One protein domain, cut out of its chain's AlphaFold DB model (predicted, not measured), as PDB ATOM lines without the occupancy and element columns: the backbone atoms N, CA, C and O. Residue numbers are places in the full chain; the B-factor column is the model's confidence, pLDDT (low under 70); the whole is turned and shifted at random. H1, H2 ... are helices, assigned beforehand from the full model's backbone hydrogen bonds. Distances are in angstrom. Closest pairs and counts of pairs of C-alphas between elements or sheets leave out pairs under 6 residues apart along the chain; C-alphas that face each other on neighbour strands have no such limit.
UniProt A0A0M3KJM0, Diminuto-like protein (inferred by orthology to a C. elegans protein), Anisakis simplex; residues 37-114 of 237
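This is residues 37 to 114 of the 237 residues of the protein "Diminuto-like protein (inferred by orthology to a C. elegans protein)" of Anisakis simplex (UniProt A0A0M3KJM0). Picture an open string of helices: residues 60 to 71, of which 60 to 66 belong to H1, stick out, and H3, H4 and H5 turn corners at the end away from Arg 41. The 78 printed residues hold five named helices, H1 to H5, and no named strand; the class is all helix, with 34 residues in them, under half. It is only just compact, close to loose: radius of gyration of the C-alphas 13.4 A, spans 39 by 27 by 22 A.

After residues 37 to 55, H1 (56 to 66) and H2 (76 to 80) touch no helix. H3 (91 to 94) and H4 (96 to 99) only just touch, only at the corner, with 3 pairs of C-alphas within 8 A; the closest, Lys 92 and Ala 98, are 6.9 A apart. H4 and H5 (101 to 110) do likewise, with 3 pairs; the closest C-alphas, Ala 98 and Arg 104, are 6.2 A apart. O i to N i+4 pairs are within hydrogen-bond range throughout H2, 6 of 7 in H1 and 4 of 6 in H5; H3 and H4 are too short.

Find C-alpha 56 at (-2.822, 22.416, -38.898); H1 runs 16.1 A. H5 runs 14.3 A to C-alpha 110 at (-6.670, 21.904, -54.865).

The printed part has no cut, and no printed residue is under 70 in pLDDT.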
ATOM      1  N   ASP A  37     -17.384  36.118 -29.050       90.81
ATOM      2  CA  ASP A  37     -18.092  36.831 -30.110       90.81
ATOM      3  C   ASP A  37     -17.104  37.487 -31.086       90.81
ATOM      4  O   ASP A  37     -17.339  37.526 -32.299       90.81
ATOM      5  N   ALA A  38     -15.978  38.000 -30.573       88.69
ATOM      6  CA  ALA A  38     -14.935  38.626 -31.379       88.69
ATOM      7  C   ALA A  38     -13.593  38.699 -30.630       88.69
ATOM      8  O   ALA A  38     -13.573  38.866 -29.416       88.69
ATOM      9  N   PRO A  39     -12.448  38.669 -31.341       91.00
ATOM     10  CA  PRO A  39     -11.163  38.927 -30.702       91.00
ATOM     11  C   PRO A  39     -11.099  40.345 -30.100       91.00
ATOM     12  O   PRO A  39     -11.719  41.275 -30.632       91.00
ATOM     13  N   PRO A  40     -10.269  40.559 -29.061       91.25
ATOM     14  CA  PRO A  40      -9.931  41.886 -28.560       91.25
ATOM     15  C   PRO A  40      -9.458  42.813 -29.687       91.25
ATOM     16  O   PRO A  40      -8.815  42.370 -30.635       91.25
ATOM     17  N   ARG A  41      -9.706  44.126 -29.567       87.50
ATOM     18  CA  ARG A  41      -9.413  45.120 -30.627       87.50
ATOM     19  C   ARG A  41      -7.960  45.123 -31.128       87.50
ATOM     20  O   ARG A  41      -7.703  45.594 -32.230       87.50
ATOM     21  N   ASN A  42      -7.018  44.643 -30.322       89.69
ATOM     22  CA  ASN A  42      -5.593  44.551 -30.639       89.69
ATOM     23  C   ASN A  42      -5.164  43.178 -31.189       89.69
ATOM     24  O   ASN A  42      -3.972  42.970 -31.413       89.69
ATOM     25  N   GLN A  43      -6.091  42.242 -31.393       89.62
ATOM     26  CA  GLN A  43      -5.804  40.899 -31.883       89.62
ATOM     27  C   GLN A  43      -6.565  40.604 -33.175       89.62
ATOM     28  O   GLN A  43      -7.749  40.893 -33.320       89.62
ATOM     29  N   CYS A  44      -5.869  39.984 -34.126       89.31
ATOM     30  CA  CYS A  44      -6.459  39.553 -35.386       89.31
ATOM     31  C   CYS A  44      -6.796  38.057 -35.326       89.31
ATOM     32  O   CYS A  44      -5.965  37.276 -34.853       89.31
ATOM     33  N   PRO A  45      -7.944  37.617 -35.875       92.88
ATOM     34  CA  PRO A  45      -8.243  36.197 -35.980       92.88
ATOM     35  C   PRO A  45      -7.179  35.441 -36.791       92.88
ATOM     36  O   PRO A  45      -6.840  35.810 -37.921       92.88
ATOM     37  N   ASN A  46      -6.704  34.317 -36.264       94.69
ATOM     38  CA  ASN A  46      -5.871  33.376 -36.988       94.69
ATOM     39  C   ASN A  46      -6.731  32.530 -37.940       94.69
ATOM     40  O   ASN A  46      -7.290  31.493 -37.582       94.69
ATOM     41  N   ALA A  47      -6.802  32.949 -39.204       93.44
ATOM     42  CA  ALA A  47      -7.458  32.178 -40.258       93.44
ATOM     43  C   ALA A  47      -6.624  30.942 -40.682       93.44
ATOM     44  O   ALA A  47      -6.004  30.944 -41.750       93.44
ATOM     45  N   ILE A  48      -6.580  29.900 -39.845       94.12
ATOM     46  CA  ILE A  48      -5.814  28.652 -40.052       94.12
ATOM     47  C   ILE A  48      -6.188  27.876 -41.329       94.12
ATOM     48  O   ILE A  48      -5.378  27.118 -41.859       94.12
ATOM     49  N   GLY A  49      -7.399  28.073 -41.852       89.44
ATOM     50  CA  GLY A  49      -7.949  27.352 -43.001       89.44
ATOM     51  C   GLY A  49      -7.506  27.875 -44.371       89.44
ATOM     52  O   GLY A  49      -7.912  27.322 -45.390       89.44
ATOM     53  N   LYS A  50      -6.698  28.940 -44.435       92.38
ATOM     54  CA  LYS A  50      -6.192  29.479 -45.709       92.38
ATOM     55  C   LYS A  50      -5.252  28.475 -46.393       92.38
ATOM     56  O   LYS A  50      -4.342  27.939 -45.765       92.38
ATOM     57  N   TRP A  51      -5.429  28.258 -47.697       89.44
ATOM     58  CA  TRP A  51      -4.737  27.196 -48.447       89.44
ATOM     59  C   TRP A  51      -3.205  27.314 -48.468       89.44
ATOM     60  O   TRP A  51      -2.517  26.298 -48.534       89.44
ATOM     61  N   TYR A  52      -2.662  28.528 -48.368       90.31
ATOM     62  CA  TYR A  52      -1.217  28.771 -48.327       90.31
ATOM     63  C   TYR A  52      -0.599  28.547 -46.935       90.31
ATOM     64  O   TYR A  52       0.613  28.328 -46.823       90.31
ATOM     65  N   LYS A  53      -1.405  28.551 -45.861       93.69
ATOM     66  CA  LYS A  53      -0.907  28.328 -44.496       93.69
ATOM     67  C   LYS A  53      -0.427  26.887 -44.291       93.69
ATOM     68  O   LYS A  53      -0.907  25.987 -44.994       93.69
ATOM     69  N   PRO A  54       0.484  26.637 -43.331       93.31
ATOM     70  CA  PRO A  54       0.887  25.284 -42.948       93.31
ATOM     71  C   PRO A  54      -0.315  24.401 -42.604       93.31
ATOM     72  O   PRO A  54      -1.351  24.901 -42.165       93.31
ATOM     73  N   LEU A  55      -0.191  23.089 -42.822       92.44
ATOM     74  CA  LEU A  55      -1.188  22.121 -42.354       92.44
ATOM     75  C   LEU A  55      -1.331  22.242 -40.831       92.44
ATOM     76  O   LEU A  55      -0.331  22.454 -40.150       92.44
ATOM     77  N   PHE A  56      -2.545  22.095 -40.301       94.31
ATOM     78  CA  PHE A  56      -2.822  22.416 -38.898       94.31
ATOM     79  C   PHE A  56      -1.929  21.639 -37.919       94.31
ATOM     80  O   PHE A  56      -1.279  22.246 -37.080       94.31
ATOM     81  N   TYR A  57      -1.790  20.320 -38.083       94.12
ATOM     82  CA  TYR A  57      -0.938  19.524 -37.191       94.12
ATOM     83  C   TYR A  57       0.550  19.922 -37.260       94.12
ATOM     84  O   TYR A  57       1.238  19.871 -36.249       94.12
ATOM     85  N   LYS A  58       1.043  20.373 -38.427       94.25
ATOM     86  CA  LYS A  58       2.408  20.907 -38.579       94.25
ATOM     87  C   LYS A  58       2.559  22.276 -37.931       94.25
ATOM     88  O   LYS A  58       3.601  22.569 -37.366       94.25
ATOM     89  N   TYR A  59       1.518  23.100 -37.989       94.62
ATOM     90  CA  TYR A  59       1.486  24.358 -37.256       94.62
ATOM     91  C   TYR A  59       1.576  24.127 -35.740       94.62
ATOM     92  O   TYR A  59       2.402  24.741 -35.071       94.62
ATOM     93  N   VAL A  60       0.787  23.183 -35.219       95.62
ATOM     94  CA  VAL A  60       0.819  22.783 -33.804       95.62
ATOM     95  C   VAL A  60       2.165  22.152 -33.428       95.62
ATOM     96  O   VAL A  60       2.667  22.404 -32.338       95.62
ATOM     97  N   GLU A  61       2.796  21.398 -34.330       95.12
ATOM     98  CA  GLU A  61       4.135  20.835 -34.115       95.12
ATOM     99  C   GLU A  61       5.196  21.918 -33.877       95.12
ATOM    100  O   GLU A  61       6.037  21.760 -32.994       95.12
ATOM    101  N   GLU A  62       5.145  23.034 -34.613       94.50
ATOM    102  CA  GLU A  62       6.046  24.168 -34.375       94.50
ATOM    103  C   GLU A  62       5.787  24.837 -33.020       94.50
ATOM    104  O   GLU A  62       6.734  25.216 -32.336       94.50
ATOM    105  N   ILE A  63       4.527  24.928 -32.584       94.31
ATOM    106  CA  ILE A  63       4.194  25.419 -31.236       94.31
ATOM    107  C   ILE A  63       4.780  24.480 -30.176       94.31
ATOM    108  O   ILE A  63       5.412  24.950 -29.228       94.31
ATOM    109  N   ALA A  64       4.660  23.164 -30.377       93.94
ATOM    110  CA  ALA A  64       5.178  22.143 -29.467       93.94
ATOM    111  C   ALA A  64       6.695  22.258 -29.231       93.94
ATOM    112  O   ALA A  64       7.174  21.881 -28.167       93.94
ATOM    113  N   LYS A  65       7.455  22.780 -30.203       93.38
ATOM    114  CA  LYS A  65       8.908  23.009 -30.071       93.38
ATOM    115  C   LYS A  65       9.256  24.195 -29.175       93.38
ATOM    116  O   LYS A  65      10.370  24.265 -28.672       93.38
ATOM    117  N   THR A  66       8.337  25.146 -29.013       90.38
ATOM    118  CA  THR A  66       8.584  26.367 -28.229       90.38
ATOM    119  C   THR A  66       8.292  26.198 -26.741       90.38
ATOM    120  O   THR A  66       8.688  27.057 -25.962       90.38
ATOM    121  N   SER A  67       7.597  25.122 -26.345       84.75
ATOM    122  CA  SER A  67       7.134  24.876 -24.967       84.75
ATOM    123  C   SER A  67       6.383  26.060 -24.339       84.75
ATOM    124  O   SER A  67       6.383  26.232 -23.123       84.75
ATOM    125  N   GLN A  68       5.746  26.896 -25.166       90.06
ATOM    126  CA  GLN A  68       5.017  28.087 -24.739       90.06
ATOM    127  C   GLN A  68       3.513  27.905 -24.915       90.06
ATOM    128  O   GLN A  68       3.041  27.450 -25.960       90.06
ATOM    129  N   THR A  69       2.752  28.353 -23.919       93.50
ATOM    130  CA  THR A  69       1.306  28.530 -24.046       93.50
ATOM    131  C   THR A  69       1.017  29.660 -25.029       93.50
ATOM    132  O   THR A  69       1.581  30.750 -24.927       93.50
ATOM    133  N   ARG A  70       0.117  29.412 -25.984       94.00
ATOM    134  CA  ARG A  70      -0.362  30.414 -26.939       94.00
ATOM    135  C   ARG A  70      -1.876  30.501 -26.900       94.00
ATOM    136  O   ARG A  70      -2.552  29.483 -26.807       94.00
ATOM    137  N   VAL A  71      -2.379  31.725 -27.014       94.25
ATOM    138  CA  VAL A  71      -3.804  32.021 -27.161       94.25
ATOM    139  C   VAL A  71      -4.021  32.554 -28.568       94.25
ATOM    140  O   VAL A  71      -3.314  33.464 -29.003       94.25
ATOM    141  N   GLU A  72      -4.977  31.973 -29.287       94.88
ATOM    142  CA  GLU A  72      -5.316  32.373 -30.649       94.88
ATOM    143  C   GLU A  72      -6.826  32.424 -30.835       94.88
ATOM    144  O   GLU A  72      -7.548  31.528 -30.406       94.88
ATOM    145  N   TYR A  73      -7.291  33.438 -31.558       95.62
ATOM    146  CA  TYR A  73      -8.692  33.562 -31.941       95.62
ATOM    147  C   TYR A  73      -8.882  32.939 -33.313       95.62
ATOM    148  O   TYR A  73      -8.357  33.443 -34.305       95.62
ATOM    149  N   ILE A  74      -9.608  31.831 -33.394       95.69
ATOM    150  CA  ILE A  74      -9.779  31.080 -34.638       95.69
ATOM    151  C   ILE A  74     -11.253  31.133 -35.044       95.69
ATOM    152  O   ILE A  74     -12.110  30.769 -34.242       95.69
ATOM    153  N   PRO A  75     -11.585  31.518 -36.291       95.19
ATOM    154  CA  PRO A  75     -12.961  31.443 -36.764       95.19
ATOM    155  C   PRO A  75     -13.515  30.020 -36.632       95.19
ATOM    156  O   PRO A  75     -12.918  29.071 -37.150       95.19
ATOM    157  N   ILE A  76     -14.681  29.874 -35.999       93.88
ATOM    158  CA  ILE A  76     -15.233  28.570 -35.600       93.88
ATOM    159  C   ILE A  76     -15.341  27.562 -36.755       93.88
ATOM    160  O   ILE A  76     -14.966  26.397 -36.625       93.88
ATOM    161  N   GLN A  77     -15.755  28.019 -37.940       93.25
ATOM    162  CA  GLN A  77     -15.852  27.171 -39.132       93.25
ATOM    163  C   GLN A  77     -14.493  26.567 -39.527       93.25
ATOM    164  O   GLN A  77     -14.424  25.435 -40.008       93.25
ATOM    165  N   GLN A  78     -13.407  27.323 -39.341       94.44
ATOM    166  CA  GLN A  78     -12.056  26.857 -39.635       94.44
ATOM    167  C   GLN A  78     -11.544  25.924 -38.543       94.44
ATOM    168  O   GLN A  78     -10.887  24.939 -38.872       94.44
ATOM    169  N   TYR A  79     -11.890  26.183 -37.278       94.19
ATOM    170  CA  TYR A  79     -11.551  25.290 -36.173       94.19
ATOM    171  C   TYR A  79     -12.191  23.905 -36.354       94.19
ATOM    172  O   TYR A  79     -11.482  22.901 -36.309       94.19
ATOM    173  N   TYR A  80     -13.482  23.813 -36.689       92.50
ATOM    174  CA  TYR A  80     -14.129  22.517 -36.958       92.50
ATOM    175  C   TYR A  80     -13.519  21.754 -38.144       92.50
ATOM    176  O   TYR A  80     -13.489  20.527 -38.147       92.50
ATOM    177  N   ARG A  81     -13.005  22.464 -39.155       90.62
ATOM    178  CA  ARG A  81     -12.428  21.868 -40.375       90.62
ATOM    179  C   ARG A  81     -10.902  21.750 -40.338       90.62
ATOM    180  O   ARG A  81     -10.292  21.434 -41.362       90.62
ATOM    181  N   ARG A  82     -10.268  21.999 -39.186       93.81
ATOM    182  CA  ARG A  82      -8.803  22.128 -39.056       93.81
ATOM    183  C   ARG A  82      -8.029  20.907 -39.559       93.81
ATOM    184  O   ARG A  82      -6.970  21.060 -40.164       93.81
ATOM    185  N   TYR A  83      -8.601  19.713 -39.410       90.25
ATOM    186  CA  TYR A  83      -8.007  18.455 -39.870       90.25
ATOM    187  C   TYR A  83      -8.408  18.049 -41.296       90.25
ATOM    188  O   TYR A  83      -7.772  17.174 -41.881       90.25
ATOM    189  N   SER A  84      -9.428  18.672 -41.898       85.94
ATOM    190  CA  SER A  84      -9.990  18.228 -43.182       85.94
ATOM    191  C   SER A  84      -9.002  18.371 -44.339       85.94
ATOM    192  O   SER A  84      -8.882  17.470 -45.163       85.94
ATOM    193  N   ARG A  85      -8.256  19.485 -44.394       85.00
ATOM    194  CA  ARG A  85      -7.298  19.745 -45.483       85.00
ATOM    195  C   ARG A  85      -6.151  18.734 -45.487       85.00
ATOM    196  O   ARG A  85      -5.715  18.318 -46.549       85.00
ATOM    197  N   SER A  86      -5.664  18.340 -44.315       80.00
ATOM    198  CA  SER A  86      -4.561  17.385 -44.178       80.00
ATOM    199  C   SER A  86      -5.012  15.933 -44.042       80.00
ATOM    200  O   SER A  86      -4.147  15.061 -43.950       80.00
ATOM    201  N   ILE A  87      -6.328  15.674 -44.038       81.12
ATOM    202  CA  ILE A  87      -6.918  14.367 -43.713       81.12
ATOM    203  C   ILE A  87      -6.255  13.850 -42.425       81.12
ATOM    204  O   ILE A  87      -5.540  12.850 -42.433       81.12
ATOM    205  N   PHE A  88      -6.377  14.646 -41.355       79.62
ATOM    206  CA  PHE A  88      -5.535  14.588 -40.154       79.62
ATOM    207  C   PHE A  88      -4.058  14.810 -40.483       79.62
ATOM    208  O   PHE A  88      -3.606  15.955 -40.521       79.62
ATOM    209  N   TRP A  89      -3.325  13.750 -40.794       84.31
ATOM    210  CA  TRP A  89      -1.954  13.808 -41.301       84.31
ATOM    211  C   TRP A  89      -1.708  12.829 -42.457       84.31
ATOM    212  O   TRP A  89      -0.570  12.689 -42.901       84.31
ATOM    213  N   GLY A  90      -2.760  12.213 -43.009       76.56
ATOM    214  CA  GLY A  90      -2.671  11.271 -44.129       76.56
ATOM    215  C   GLY A  90      -2.195  11.907 -45.438       76.56
ATOM    216  O   GLY A  90      -1.543  11.250 -46.247       76.56
ATOM    217  N   LEU A  91      -2.434  13.210 -45.633       80.44
ATOM    218  CA  LEU A  91      -2.023  13.928 -46.844       80.44
ATOM    219  C   LEU A  91      -0.516  13.824 -47.129       80.44
ATOM    220  O   LEU A  91      -0.133  13.816 -48.296       80.44
ATOM    221  N   LYS A  92       0.335  13.709 -46.097       81.44
ATOM    222  CA  LYS A  92       1.798  13.619 -46.267       81.44
ATOM    223  C   LYS A  92       2.224  12.399 -47.092       81.44
ATOM    224  O   LYS A  92       3.241  12.456 -47.768       81.44
ATOM    225  N   TYR A  93       1.424  11.336 -47.068       76.06
ATOM    226  CA  TYR A  93       1.691  10.098 -47.797       76.06
ATOM    227  C   TYR A  93       1.180  10.123 -49.239       76.06
ATOM    228  O   TYR A  93       1.674   9.391 -50.087       76.06
ATOM    229  N   LEU A  94       0.206  10.987 -49.531       74.88
ATOM    230  CA  LEU A  94      -0.323  11.179 -50.881       74.88
ATOM    231  C   LEU A  94       0.459  12.247 -51.645       74.88
ATOM    232  O   LEU A  94       0.699  12.121 -52.842       74.88
ATOM    233  N   ILE A  95       0.816  13.329 -50.951       80.88
ATOM    234  CA  ILE A  95       1.450  14.517 -51.515       80.88
ATOM    235  C   ILE A  95       2.557  14.976 -50.545       80.88
ATOM    236  O   ILE A  95       2.348  15.918 -49.772       80.88
ATOM    237  N   PRO A  96       3.751  14.346 -50.565       80.06
ATOM    238  CA  PRO A  96       4.836  14.643 -49.619       80.06
ATOM    239  C   PRO A  96       5.283  16.113 -49.631       80.06
ATOM    240  O   PRO A  96       5.652  16.688 -48.608       80.06
ATOM    241  N   PHE A  97       5.173  16.768 -50.788       82.94
ATOM    242  CA  PHE A  97       5.540  18.169 -50.993       82.94
ATOM    243  C   PHE A  97       4.469  19.183 -50.545       82.94
ATOM    244  O   PHE A  97       4.726  20.387 -50.580       82.94
ATOM    245  N   ALA A  98       3.308  18.748 -50.033       83.06
ATOM    246  CA  ALA A  98       2.275  19.648 -49.494       83.06
ATOM    247  C   ALA A  98       2.760  20.487 -48.286       83.06
ATOM    248  O   ALA A  98       2.167  21.513 -47.930       83.06
ATOM    249  N   GLY A  99       3.867  20.077 -47.658       84.00
ATOM    250  CA  GLY A  99       4.571  20.837 -46.623       84.00
ATOM    251  C   GLY A  99       5.355  22.053 -47.138       84.00
ATOM    252  O   GLY A  99       5.681  22.936 -46.342       84.00
ATOM    253  N   ASN A 100       5.606  22.178 -48.443       89.69
ATOM    254  CA  ASN A 100       6.367  23.290 -49.013       89.69
ATOM    255  C   ASN A 100       5.490  24.546 -49.213       89.69
ATOM    256  O   ASN A 100       4.371  24.466 -49.722       89.69
ATOM    257  N   PHE A 101       5.994  25.721 -48.819       91.19
ATOM    258  CA  PHE A 101       5.265  26.990 -48.932       91.19
ATOM    259  C   PHE A 101       4.945  27.382 -50.382       91.19
ATOM    260  O   PHE A 101       3.798  27.719 -50.673       91.19
ATOM    261  N   ILE A 102       5.926  27.293 -51.286       91.75
ATOM    262  CA  ILE A 102       5.759  27.631 -52.706       91.75
ATOM    263  C   ILE A 102       4.712  26.705 -53.319       91.75
ATOM    264  O   ILE A 102       3.764  27.163 -53.957       91.75
ATOM    265  N   TRP A 103       4.821  25.405 -53.038       91.62
ATOM    266  CA  TRP A 103       3.858  24.428 -53.527       91.62
ATOM    267  C   TRP A 103       2.433  24.726 -53.038       91.62
ATOM    268  O   TRP A 103       1.498  24.722 -53.834       91.62
ATOM    269  N   ARG A 104       2.246  25.061 -51.752       91.69
ATOM    270  CA  ARG A 104       0.922  25.434 -51.222       91.69
ATOM    271  C   ARG A 104       0.363  26.714 -51.834       91.69
ATOM    272  O   ARG A 104      -0.853  26.820 -51.982       91.69
ATOM    273  N   CYS A 105       1.210  27.680 -52.173       91.88
ATOM    274  CA  CYS A 105       0.758  28.895 -52.847       91.88
ATOM    275  C   CYS A 105       0.243  28.586 -54.259       91.88
ATOM    276  O   CYS A 105      -0.803  29.103 -54.642       91.88
ATOM    277  N   LEU A 106       0.929  27.701 -54.989       92.12
ATOM    278  CA  LEU A 106       0.579  27.334 -56.363       92.12
ATOM    279  C   LEU A 106      -0.589  26.340 -56.452       92.12
ATOM    280  O   LEU A 106      -1.469  26.509 -57.291       92.12
ATOM    281  N   PHE A 107      -0.617  25.323 -55.586       89.62
ATOM    282  CA  PHE A 107      -1.517  24.164 -55.697       89.62
ATOM    283  C   PHE A 107      -2.333  23.875 -54.431       89.62
ATOM    284  O   PHE A 107      -3.185  22.988 -54.434       89.62
ATOM    285  N   GLY A 108      -2.124  24.606 -53.333       86.81
ATOM    286  CA  GLY A 108      -2.804  24.330 -52.062       86.81
ATOM    287  C   GLY A 108      -4.327  24.484 -52.120       86.81
ATOM    288  O   GLY A 108      -5.025  23.879 -51.312       86.81
ATOM    289  N   TRP A 109      -4.849  25.260 -53.076       88.44
ATOM    290  CA  TRP A 109      -6.285  25.436 -53.319       88.44
ATOM    291  C   TRP A 109      -6.960  24.192 -53.927       88.44
ATOM    292  O   TRP A 109      -8.184  24.106 -53.923       88.44
ATOM    293  N   LEU A 110      -6.180  23.208 -54.398       85.94
ATOM    294  CA  LEU A 110      -6.670  21.904 -54.865       85.94
ATOM    295  C   LEU A 110      -6.853  20.881 -53.724       85.94
ATOM    296  O   LEU A 110      -7.331  19.773 -53.968       85.94
ATOM    297  N   ILE A 111      -6.458  21.220 -52.491       82.19
ATOM    298  CA  ILE A 111      -6.509  20.333 -51.321       82.19
ATOM    299  C   ILE A 111      -7.708  20.696 -50.417       82.19
ATOM    300  O   ILE A 111      -7.902  21.878 -50.125       82.19
ATOM    301  N   PRO A 112      -8.461  19.715 -49.874       74.75
ATOM    302  CA  PRO A 112      -8.270  18.272 -50.028       74.75
ATOM    303  C   PRO A 112      -8.723  17.777 -51.411       74.75
ATOM    304  O   PRO A 112      -9.727  18.267 -51.933       74.75
ATOM    305  N   PRO A 113      -8.015  16.799 -52.011       71.81
ATOM    306  CA  PRO A 113      -8.455  16.202 -53.265       71.81
ATOM    307  C   PRO A 113      -9.843  15.576 -53.086       71.81
ATOM    308  O   PRO A 113     -10.160  15.012 -52.036       71.81
ATOM    309  N   LYS A 114     -10.684  15.663 -54.124       72.94
ATOM    310  CA  LYS A 114     -12.006  15.020 -54.121       72.94
ATOM    311  C   LYS A 114     -11.857  13.525 -53.810       72.94
ATOM    312  O   LYS A 114     -10.924  12.884 -54.285       72.94
TER     313      LYS A 114